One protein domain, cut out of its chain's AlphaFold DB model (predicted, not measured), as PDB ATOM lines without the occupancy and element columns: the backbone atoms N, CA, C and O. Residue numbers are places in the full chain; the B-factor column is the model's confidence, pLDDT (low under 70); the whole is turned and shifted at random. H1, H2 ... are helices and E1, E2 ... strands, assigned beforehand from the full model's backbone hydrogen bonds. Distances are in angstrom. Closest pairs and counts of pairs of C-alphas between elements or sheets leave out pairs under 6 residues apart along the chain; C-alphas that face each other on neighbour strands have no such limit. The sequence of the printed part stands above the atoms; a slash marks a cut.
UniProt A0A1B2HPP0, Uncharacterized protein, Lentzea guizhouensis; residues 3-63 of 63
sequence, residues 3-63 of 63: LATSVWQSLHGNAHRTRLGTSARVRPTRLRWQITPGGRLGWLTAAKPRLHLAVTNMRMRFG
ATOM      1  N   LEU A   3     -11.877  18.393  30.379       81.19
ATOM      2  CA  LEU A   3     -10.794  17.713  31.078       81.19
ATOM      3  C   LEU A   3      -9.461  18.252  30.571       81.19
ATOM      4  O   LEU A   3      -9.279  18.435  29.367       81.19
ATOM      5  N   ALA A   4      -8.547  18.508  31.497       85.25
ATOM      6  CA  ALA A   4      -7.174  18.877  31.202       85.25
ATOM      7  C   ALA A   4      -6.262  17.840  31.854       85.25
ATOM      8  O   ALA A   4      -6.360  17.596  33.053       85.25
ATOM      9  N   THR A   5      -5.404  17.219  31.056       86.69
ATOM     10  CA  THR A   5      -4.415  16.243  31.516       86.69
ATOM     11  C   THR A   5      -3.129  16.400  30.702       86.69
ATOM     12  O   THR A   5      -2.975  17.351  29.933       86.69
ATOM     13  N   SER A   6      -2.170  15.506  30.891       87.31
ATOM     14  CA  SER A   6      -0.932  15.450  30.120       87.31
ATOM     15  C   SER A   6      -0.554  14.006  29.855       87.31
ATOM     16  O   SER A   6      -0.750  13.166  30.731       87.31
ATOM     17  N   VAL A   7       0.047  13.746  28.699       87.31
ATOM     18  CA  VAL A   7       0.636  12.447  28.362       87.31
ATOM     19  C   VAL A   7       2.146  12.598  28.216       87.31
ATOM     20  O   VAL A   7       2.632  13.642  27.775       87.31
ATOM     21  N   TRP A   8       2.883  11.566  28.607       89.69
ATOM     22  CA  TRP A   8       4.293  11.429  28.265       89.69
ATOM     23  C   TRP A   8       4.401  10.655  26.956       89.69
ATOM     24  O   TRP A   8       3.748   9.626  26.801       89.69
ATOM     25  N   GLN A   9       5.207  11.152  26.026       87.69
ATOM     26  CA  GLN A   9       5.476  10.497  24.751       87.69
ATOM     27  C   GLN A   9       6.967  10.548  24.439       87.69
ATOM     28  O   GLN A   9       7.631  11.531  24.763       87.69
ATOM     29  N   SER A  10       7.500   9.499  23.817       88.25
ATOM     30  CA  SER A  10       8.859   9.520  23.284       88.25
ATOM     31  C   SER A  10       8.841  10.002  21.833       88.25
ATOM     32  O   SER A  10       8.111   9.474  20.998       88.25
ATOM     33  N   LEU A  11       9.651  11.012  21.523       84.44
ATOM     34  CA  LEU A  11       9.856  11.513  20.166       84.44
ATOM     35  C   LEU A  11      11.364  11.611  19.919       84.44
ATOM     36  O   LEU A  11      12.073  12.260  20.683       84.44
ATOM     37  N   HIS A  12      11.867  10.934  18.884       87.94
ATOM     38  CA  HIS A  12      13.305  10.874  18.568       87.94
ATOM     39  C   HIS A  12      14.196  10.498  19.773       87.94
ATOM     40  O   HIS A  12      15.245  11.097  19.992       87.94
ATOM     41  N   GLY A  13      13.757   9.535  20.591       90.12
ATOM     42  CA  GLY A  13      14.505   9.075  21.771       90.12
ATOM     43  C   GLY A  13      14.397   9.973  23.010       90.12
ATOM     44  O   GLY A  13      14.876   9.587  24.069       90.12
ATOM     45  N   ASN A  14      13.718  11.119  22.921       89.19
ATOM     46  CA  ASN A  14      13.516  12.032  24.044       89.19
ATOM     47  C   ASN A  14      12.098  11.915  24.608       89.19
ATOM     48  O   ASN A  14      11.130  11.790  23.858       89.19
ATOM     49  N   ALA A  15      11.962  11.975  25.933       92.06
ATOM     50  CA  ALA A  15      10.664  11.994  26.598       92.06
ATOM     51  C   ALA A  15      10.109  13.424  26.641       92.06
ATOM     52  O   ALA A  15      10.693  14.319  27.249       92.06
ATOM     53  N   HIS A  16       8.944  13.626  26.034       89.50
ATOM     54  CA  HIS A  16       8.229  14.891  26.012       89.50
ATOM     55  C   HIS A  16       6.910  14.761  26.762       89.50
ATOM     56  O   HIS A  16       6.143  13.816  26.560       89.50
ATOM     57  N   ARG A  17       6.618  15.744  27.612       90.25
ATOM     58  CA  ARG A  17       5.305  15.881  28.235       90.25
ATOM     59  C   ARG A  17       4.450  16.803  27.379       90.25
ATOM     60  O   ARG A  17       4.769  17.978  27.239       90.25
ATOM     61  N   THR A  18       3.347  16.286  26.859       88.56
ATOM     62  CA  THR A  18       2.422  17.046  26.013       88.56
ATOM     63  C   THR A  18       1.101  17.224  26.732       88.56
ATOM     64  O   THR A  18       0.548  16.288  27.319       88.56
ATOM     65  N   ARG A  19       0.600  18.457  26.737       89.06
ATOM     66  CA  ARG A  19      -0.660  18.795  27.378       89.06
ATOM     67  C   ARG A  19      -1.799  18.311  26.493       89.06
ATOM     68  O   ARG A  19      -1.791  18.463  25.274       89.06
ATOM     69  N   LEU A  20      -2.805  17.735  27.137       85.38
ATOM     70  CA  LEU A  20      -3.987  17.210  26.483       85.38
ATOM     71  C   LEU A  20      -5.217  17.925  27.029       85.38
ATOM     72  O   LEU A  20      -5.536  17.856  28.219       85.38
ATOM     73  N   GLY A  21      -5.901  18.646  26.147       84.44
ATOM     74  CA  GLY A  21      -7.163  19.306  26.447       84.44
ATOM     75  C   GLY A  21      -8.312  18.596  25.748       84.44
ATOM     76  O   GLY A  21      -8.338  18.549  24.521       84.44
ATOM     77  N   THR A  22      -9.292  18.116  26.513       80.06
ATOM     78  CA  THR A  22     -10.500  17.473  25.981       80.06
ATOM     79  C   THR A  22     -11.736  18.265  26.376       80.06
ATOM     80  O   THR A  22     -11.935  18.612  27.542       80.06
ATOM     81  N   SER A  23     -12.611  18.539  25.414       82.19
ATOM     82  CA  SER A  23     -13.942  19.085  25.665       82.19
ATOM     83  C   SER A  23     -15.003  18.241  24.974       82.19
ATOM     84  O   SER A  23     -14.798  17.718  23.883       82.19
ATOM     85  N   ALA A  24     -16.142  18.081  25.637       77.62
ATOM     86  CA  ALA A  24     -17.261  17.303  25.132       77.62
ATOM     87  C   ALA A  24     -18.591  17.862  25.640       77.62
ATOM     88  O   ALA A  24     -18.713  18.293  26.798       77.62
ATOM     89  N   ARG A  25     -19.622  17.804  24.792       79.75
ATOM     90  CA  ARG A  25     -21.005  18.054  25.194       79.75
ATOM     91  C   ARG A  25     -21.654  16.721  25.551       79.75
ATOM     92  O   ARG A  25     -21.860  15.869  24.695       79.75
ATOM     93  N   VAL A  26     -21.987  16.569  26.826       72.19
ATOM     94  CA  VAL A  26     -22.668  15.386  27.353       72.19
ATOM     95  C   VAL A  26     -24.152  15.701  27.448       72.19
ATOM     96  O   VAL A  26     -24.518  16.732  28.015       72.19
ATOM     97  N   ARG A  27     -25.006  14.844  26.884       69.25
ATOM     98  CA  ARG A  27     -26.459  14.936  27.054       69.25
ATOM     99  C   ARG A  27     -26.996  13.614  27.607       69.25
ATOM    100  O   ARG A  27     -26.644  12.562  27.070       69.25
ATOM    101  N   PRO A  28     -27.835  13.641  28.656       64.19
ATOM    102  CA  PRO A  28     -28.555  12.451  29.074       64.19
ATOM    103  C   PRO A  28     -29.579  12.099  27.993       64.19
ATOM    104  O   PRO A  28     -30.442  12.912  27.664       64.19
ATOM    105  N   THR A  29     -29.490  10.888  27.449       65.75
ATOM    106  CA  THR A  29     -30.489  10.355  26.519       65.75
ATOM    107  C   THR A  29     -31.342   9.327  27.244       65.75
ATOM    108  O   THR A  29     -30.837   8.446  27.942       65.75
ATOM    109  N   ARG A  30     -32.665   9.437  27.090       64.56
ATOM    110  CA  ARG A  30     -33.605   8.436  27.598       64.56
ATOM    111  C   ARG A  30     -33.724   7.323  26.557       64.56
ATOM    112  O   ARG A  30     -34.398   7.507  25.549       64.56
ATOM    113  N   LEU A  31     -33.100   6.178  26.816       62.75
ATOM    114  CA  LEU A  31     -33.366   4.960  26.051       62.75
ATOM    115  C   LEU A  31     -34.721   4.388  26.494       62.75
ATOM    116  O   LEU A  31     -34.960   4.210  27.691       62.75
ATOM    117  N   ARG A  32     -35.630   4.148  25.545       66.88
ATOM    118  CA  ARG A  32     -36.875   3.410  25.796       66.88
ATOM    119  C   ARG A  32     -36.629   1.962  25.408       66.88
ATOM    120  O   ARG A  32     -36.453   1.664  24.232       66.88
ATOM    121  N   TRP A  33     -36.596   1.086  26.400       66.25
ATOM    122  CA  TRP A  33     -36.535  -0.347  26.161       66.25
ATOM    123  C   TRP A  33     -37.937  -0.845  25.803       66.25
ATOM    124  O   TRP A  33     -38.899  -0.520  26.498       66.25
ATOM    125  N   GLN A  34     -38.053  -1.629  24.735       71.31
ATOM    126  CA  GLN A  34     -39.241  -2.441  24.485       71.31
ATOM    127  C   GLN A  34     -39.003  -3.795  25.153       71.31
ATOM    128  O   GLN A  34     -38.284  -4.636  24.626       71.31
ATOM    129  N   ILE A  35     -39.534  -3.961  26.365       75.31
ATOM    130  CA  ILE A  35     -39.398  -5.192  27.151       75.31
ATOM    131  C   ILE A  35     -40.757  -5.880  27.177       75.31
ATOM    132  O   ILE A  35     -41.753  -5.258  27.545       75.31
ATOM    133  N   THR A  36     -40.800  -7.160  26.813       81.75
ATOM    134  CA  THR A  36     -42.000  -7.987  26.974       81.75
ATOM    135  C   THR A  36     -42.238  -8.241  28.469       81.75
ATOM    136  O   THR A  36     -41.387  -8.877  29.097       81.75
ATOM    137  N   PRO A  37     -43.370  -7.805  29.060       78.19
ATOM    138  CA  PRO A  37     -43.590  -7.887  30.509       78.19
ATOM    139  C   PRO A  37     -43.540  -9.309  31.086       78.19
ATOM    140  O   PRO A  37     -43.101  -9.488  32.216       78.19
ATOM    141  N   GLY A  38     -43.941 -10.321  30.307       83.38
ATOM    142  CA  GLY A  38     -43.876 -11.739  30.696       83.38
ATOM    143  C   GLY A  38     -42.588 -12.466  30.287       83.38
ATOM    144  O   GLY A  38     -42.475 -13.671  30.482       83.38
ATOM    145  N   GLY A  39     -41.630 -11.770  29.670       82.31
ATOM    146  CA  GLY A  39     -40.364 -12.365  29.246       82.31
ATOM    147  C   GLY A  39     -39.357 -12.488  30.392       82.31
ATOM    148  O   GLY A  39     -39.498 -11.860  31.438       82.31
ATOM    149  N   ARG A  40     -38.255 -13.214  30.159       81.38
ATOM    150  CA  ARG A  40     -37.137 -13.374  31.120       81.38
ATOM    151  C   ARG A  40     -36.542 -12.051  31.632       81.38
ATOM    152  O   ARG A  40     -35.893 -12.031  32.672       81.38
ATOM    153  N   LEU A  41     -36.757 -10.954  30.907       76.94
ATOM    154  CA  LEU A  41     -36.289  -9.609  31.245       76.94
ATOM    155  C   LEU A  41     -37.398  -8.688  31.784       76.94
ATOM    156  O   LEU A  41     -37.133  -7.518  32.040       76.94
ATOM    157  N   GLY A  42     -38.623  -9.185  31.991       78.38
ATOM    158  CA  GLY A  42     -39.769  -8.395  32.461       78.38
ATOM    159  C   GLY A  42     -39.541  -7.698  33.809       78.38
ATOM    160  O   GLY A  42     -40.106  -6.635  34.065       78.38
ATOM    161  N   TRP A  43     -38.635  -8.214  34.640       79.75
ATOM    162  CA  TRP A  43     -38.238  -7.587  35.904       79.75
ATOM    163  C   TRP A  43     -37.518  -6.233  35.719       79.75
ATOM    164  O   TRP A  43     -37.605  -5.363  36.586       79.75
ATOM    165  N   LEU A  44     -36.875  -5.987  34.568       73.56
ATOM    166  CA  LEU A  44     -36.200  -4.714  34.261       73.56
ATOM    167  C   LEU A  44     -37.178  -3.557  34.001       73.56
ATOM    168  O   LEU A  44     -36.791  -2.389  34.082       73.56
ATOM    169  N   THR A  45     -38.450  -3.856  33.725       74.62
ATOM    170  CA  THR A  45     -39.490  -2.845  33.476       74.62
ATOM    171  C   THR A  45     -39.734  -1.966  34.710       74.62
ATOM    172  O   THR A  45     -39.948  -0.759  34.580       74.62
ATOM    173  N   ALA A  46     -39.625  -2.545  35.912       73.62
ATOM    174  CA  ALA A  46     -39.725  -1.821  37.179       73.62
ATOM    175  C   ALA A  46     -38.478  -0.964  37.464       73.62
ATOM    176  O   ALA A  46     -38.592   0.140  37.995       73.62
ATOM    177  N   ALA A  47     -37.297  -1.437  37.053       68.94
ATOM    178  CA  ALA A  47     -36.017  -0.786  37.327       68.94
ATOM    179  C   ALA A  47     -35.794   0.514  36.530       68.94
ATOM    180  O   ALA A  47     -34.900   1.284  36.878       68.94
ATOM    181  N   LYS A  48     -36.587   0.773  35.471       65.38
ATOM    182  CA  LYS A  48     -36.494   1.959  34.589       65.38
ATOM    183  C   LYS A  48     -35.035   2.396  34.362       65.38
ATOM    184  O   LYS A  48     -34.679   3.508  34.759       65.38
ATOM    185  N   PRO A  49     -34.179   1.559  33.746       59.62
ATOM    186  CA  PRO A  49     -32.762   1.871  33.604       59.62
ATOM    187  C   PRO A  49     -32.585   3.170  32.810       59.62
ATOM    188  O   PRO A  49     -32.801   3.240  31.600       59.62
ATOM    189  N   ARG A  50     -32.228   4.240  33.524       61.34
ATOM    190  CA  ARG A  50     -31.960   5.570  32.974       61.34
ATOM    191  C   ARG A  50     -30.463   5.791  32.973       61.34
ATOM    192  O   ARG A  50     -29.978   6.532  33.817       61.34
ATOM    193  N   LEU A  51     -29.731   5.215  32.031       59.53
ATOM    194  CA  LEU A  51     -28.430   5.792  31.716       59.53
ATOM    195  C   LEU A  51     -27.941   5.343  30.346       59.53
ATOM    196  O   LEU A  51     -27.490   4.221  30.182       59.53
ATOM    197  N   HIS A  52     -27.987   6.249  29.376       63.31
ATOM    198  CA  HIS A  52     -27.003   6.269  28.303       63.31
ATOM    199  C   HIS A  52     -26.500   7.711  28.181       63.31
ATOM    200  O   HIS A  52     -27.283   8.662  28.069       63.31
ATOM    201  N   LEU A  53     -25.181   7.871  28.282       62.50
ATOM    202  CA  LEU A  53     -24.483   9.143  28.137       62.50
ATOM    203  C   LEU A  53     -24.122   9.310  26.664       62.50
ATOM    204  O   LEU A  53     -23.253   8.609  26.153       62.50
ATOM    205  N   ALA A  54     -24.780  10.240  25.976       67.81
ATOM    206  CA  ALA A  54     -24.362  10.619  24.635       67.81
ATOM    207  C   ALA A  54     -23.260  11.678  24.747       67.81
ATOM    208  O   ALA A  54     -23.498  12.793  25.227       67.81
ATOM    209  N   VAL A  55     -22.053  11.325  24.306       68.00
ATOM    210  CA  VAL A  55     -20.940  12.263  24.151       68.00
ATOM    211  C   VAL A  55     -20.978  12.794  22.725       68.00
ATOM    212  O   VAL A  55     -20.776  12.060  21.766       68.00
ATOM    213  N   THR A  56     -21.262  14.082  22.582       73.94
ATOM    214  CA  THR A  56     -21.326  14.774  21.290       73.94
ATOM    215  C   THR A  56     -20.263  15.861  21.233       73.94
ATOM    216  O   THR A  56     -19.879  16.418  22.266       73.94
ATOM    217  N   ASN A  57     -19.797  16.185  20.024       77.19
ATOM    218  CA  ASN A  57     -18.814  17.246  19.790       77.19
ATOM    219  C   ASN A  57     -17.551  17.090  20.653       77.19
ATOM    220  O   ASN A  57     -17.077  18.062  21.245       77.19
ATOM    221  N   MET A  58     -17.039  15.860  20.758       76.88
ATOM    222  CA  MET A  58     -15.763  15.611  21.416       76.88
ATOM    223  C   MET A  58     -14.651  16.272  20.601       76.88
ATOM    224  O   MET A  58     -14.489  15.996  19.415       76.88
ATOM    225  N   ARG A  59     -13.896  17.164  21.238       80.56
ATOM    226  CA  ARG A  59     -12.705  17.791  20.668       80.56
ATOM    227  C   ARG A  59     -11.536  17.544  21.600       80.56
ATOM    228  O   ARG A  59     -11.624  17.829  22.793       80.56
ATOM    229  N   MET A  60     -10.450  17.041  21.037       80.31
ATOM    230  CA  MET A  60      -9.192  16.819  21.734       80.31
ATOM    231  C   MET A  60      -8.115  17.669  21.061       80.31
ATOM    232  O   MET A  60      -8.077  17.765  19.836       80.31
ATOM    233  N   ARG A  61      -7.284  18.333  21.862       81.94
ATOM    234  CA  ARG A  61      -6.137  19.114  21.392       81.94
ATOM    235  C   ARG A  61      -4.882  18.664  22.123       81.94
ATOM    236  O   ARG A  61      -4.914  18.499  23.343       81.94
ATOM    237  N   PHE A  62      -3.811  18.533  21.355       78.25
ATOM    238  CA  PHE A  62      -2.456  18.267  21.817       78.25
ATOM    239  C   PHE A  62      -1.656  19.561  21.662       78.25
ATOM    240  O   PHE A  62      -1.804  20.241  20.643       78.25
ATOM    241  N   GLY A  63      -0.875  19.933  22.674       68.31
ATOM    242  CA  GLY A  63      -0.048  21.140  22.661       68.31
ATOM    243  C   GLY A  63       0.900  21.223  23.840       68.31
ATOM    244  O   GLY A  63       0.781  20.388  24.767       68.31
TER     245      GLY A  63
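What this domain is: This is residues 3 to 63 of the 63 residues of an uncharacterized protein of Lentzea guizhouensis (UniProt A0A1B2HPP0). A long, thin, strongly twisted ribbon of three antiparallel strands, with E2 between E1 and E3, has the free turn of residues 10 to 15 at one end and a loop with the short helix H1 at the other. The 61 printed residues run E1, E2, H1, E3, mostly strand. The whole is extended, a rod of 62 by 23 by 13 A, with a radius of gyration of the C-alphas of 20.9 A.

How they stand to each other: E1, residues 3 to 11, and E2, residues 14 to 29, form an antiparallel hairpin at 146 degrees; N 5 and O 20 are 2.9 A apart. E3, residues 52 to 62, is antiparallel to E2 at 152 degrees, with N 23 and O 59 at 2.9 A. H1, residues 44 to 47, is not on the sheet and is too short for an O i to N i+4 pair.

Where its parts are: E1 spans 24.2 A from C-alpha 3 at (-10.794, 17.713, 31.078), E2 44.1 A, H1 5.0 A and E3 28.1 A to C-alpha 62 at (-2.456, 18.267, 21.817). E3 bends by 59 degrees at residue 57.

The domain as a whole: The farthest C-alphas, His 12 and Gly 38, are 62.7 A apart. The printed part has no cut. The link from E2 to H1 is long, 14 residues. Model confidence is under 70 at residues 27 to 33, 47 to 55 and 63.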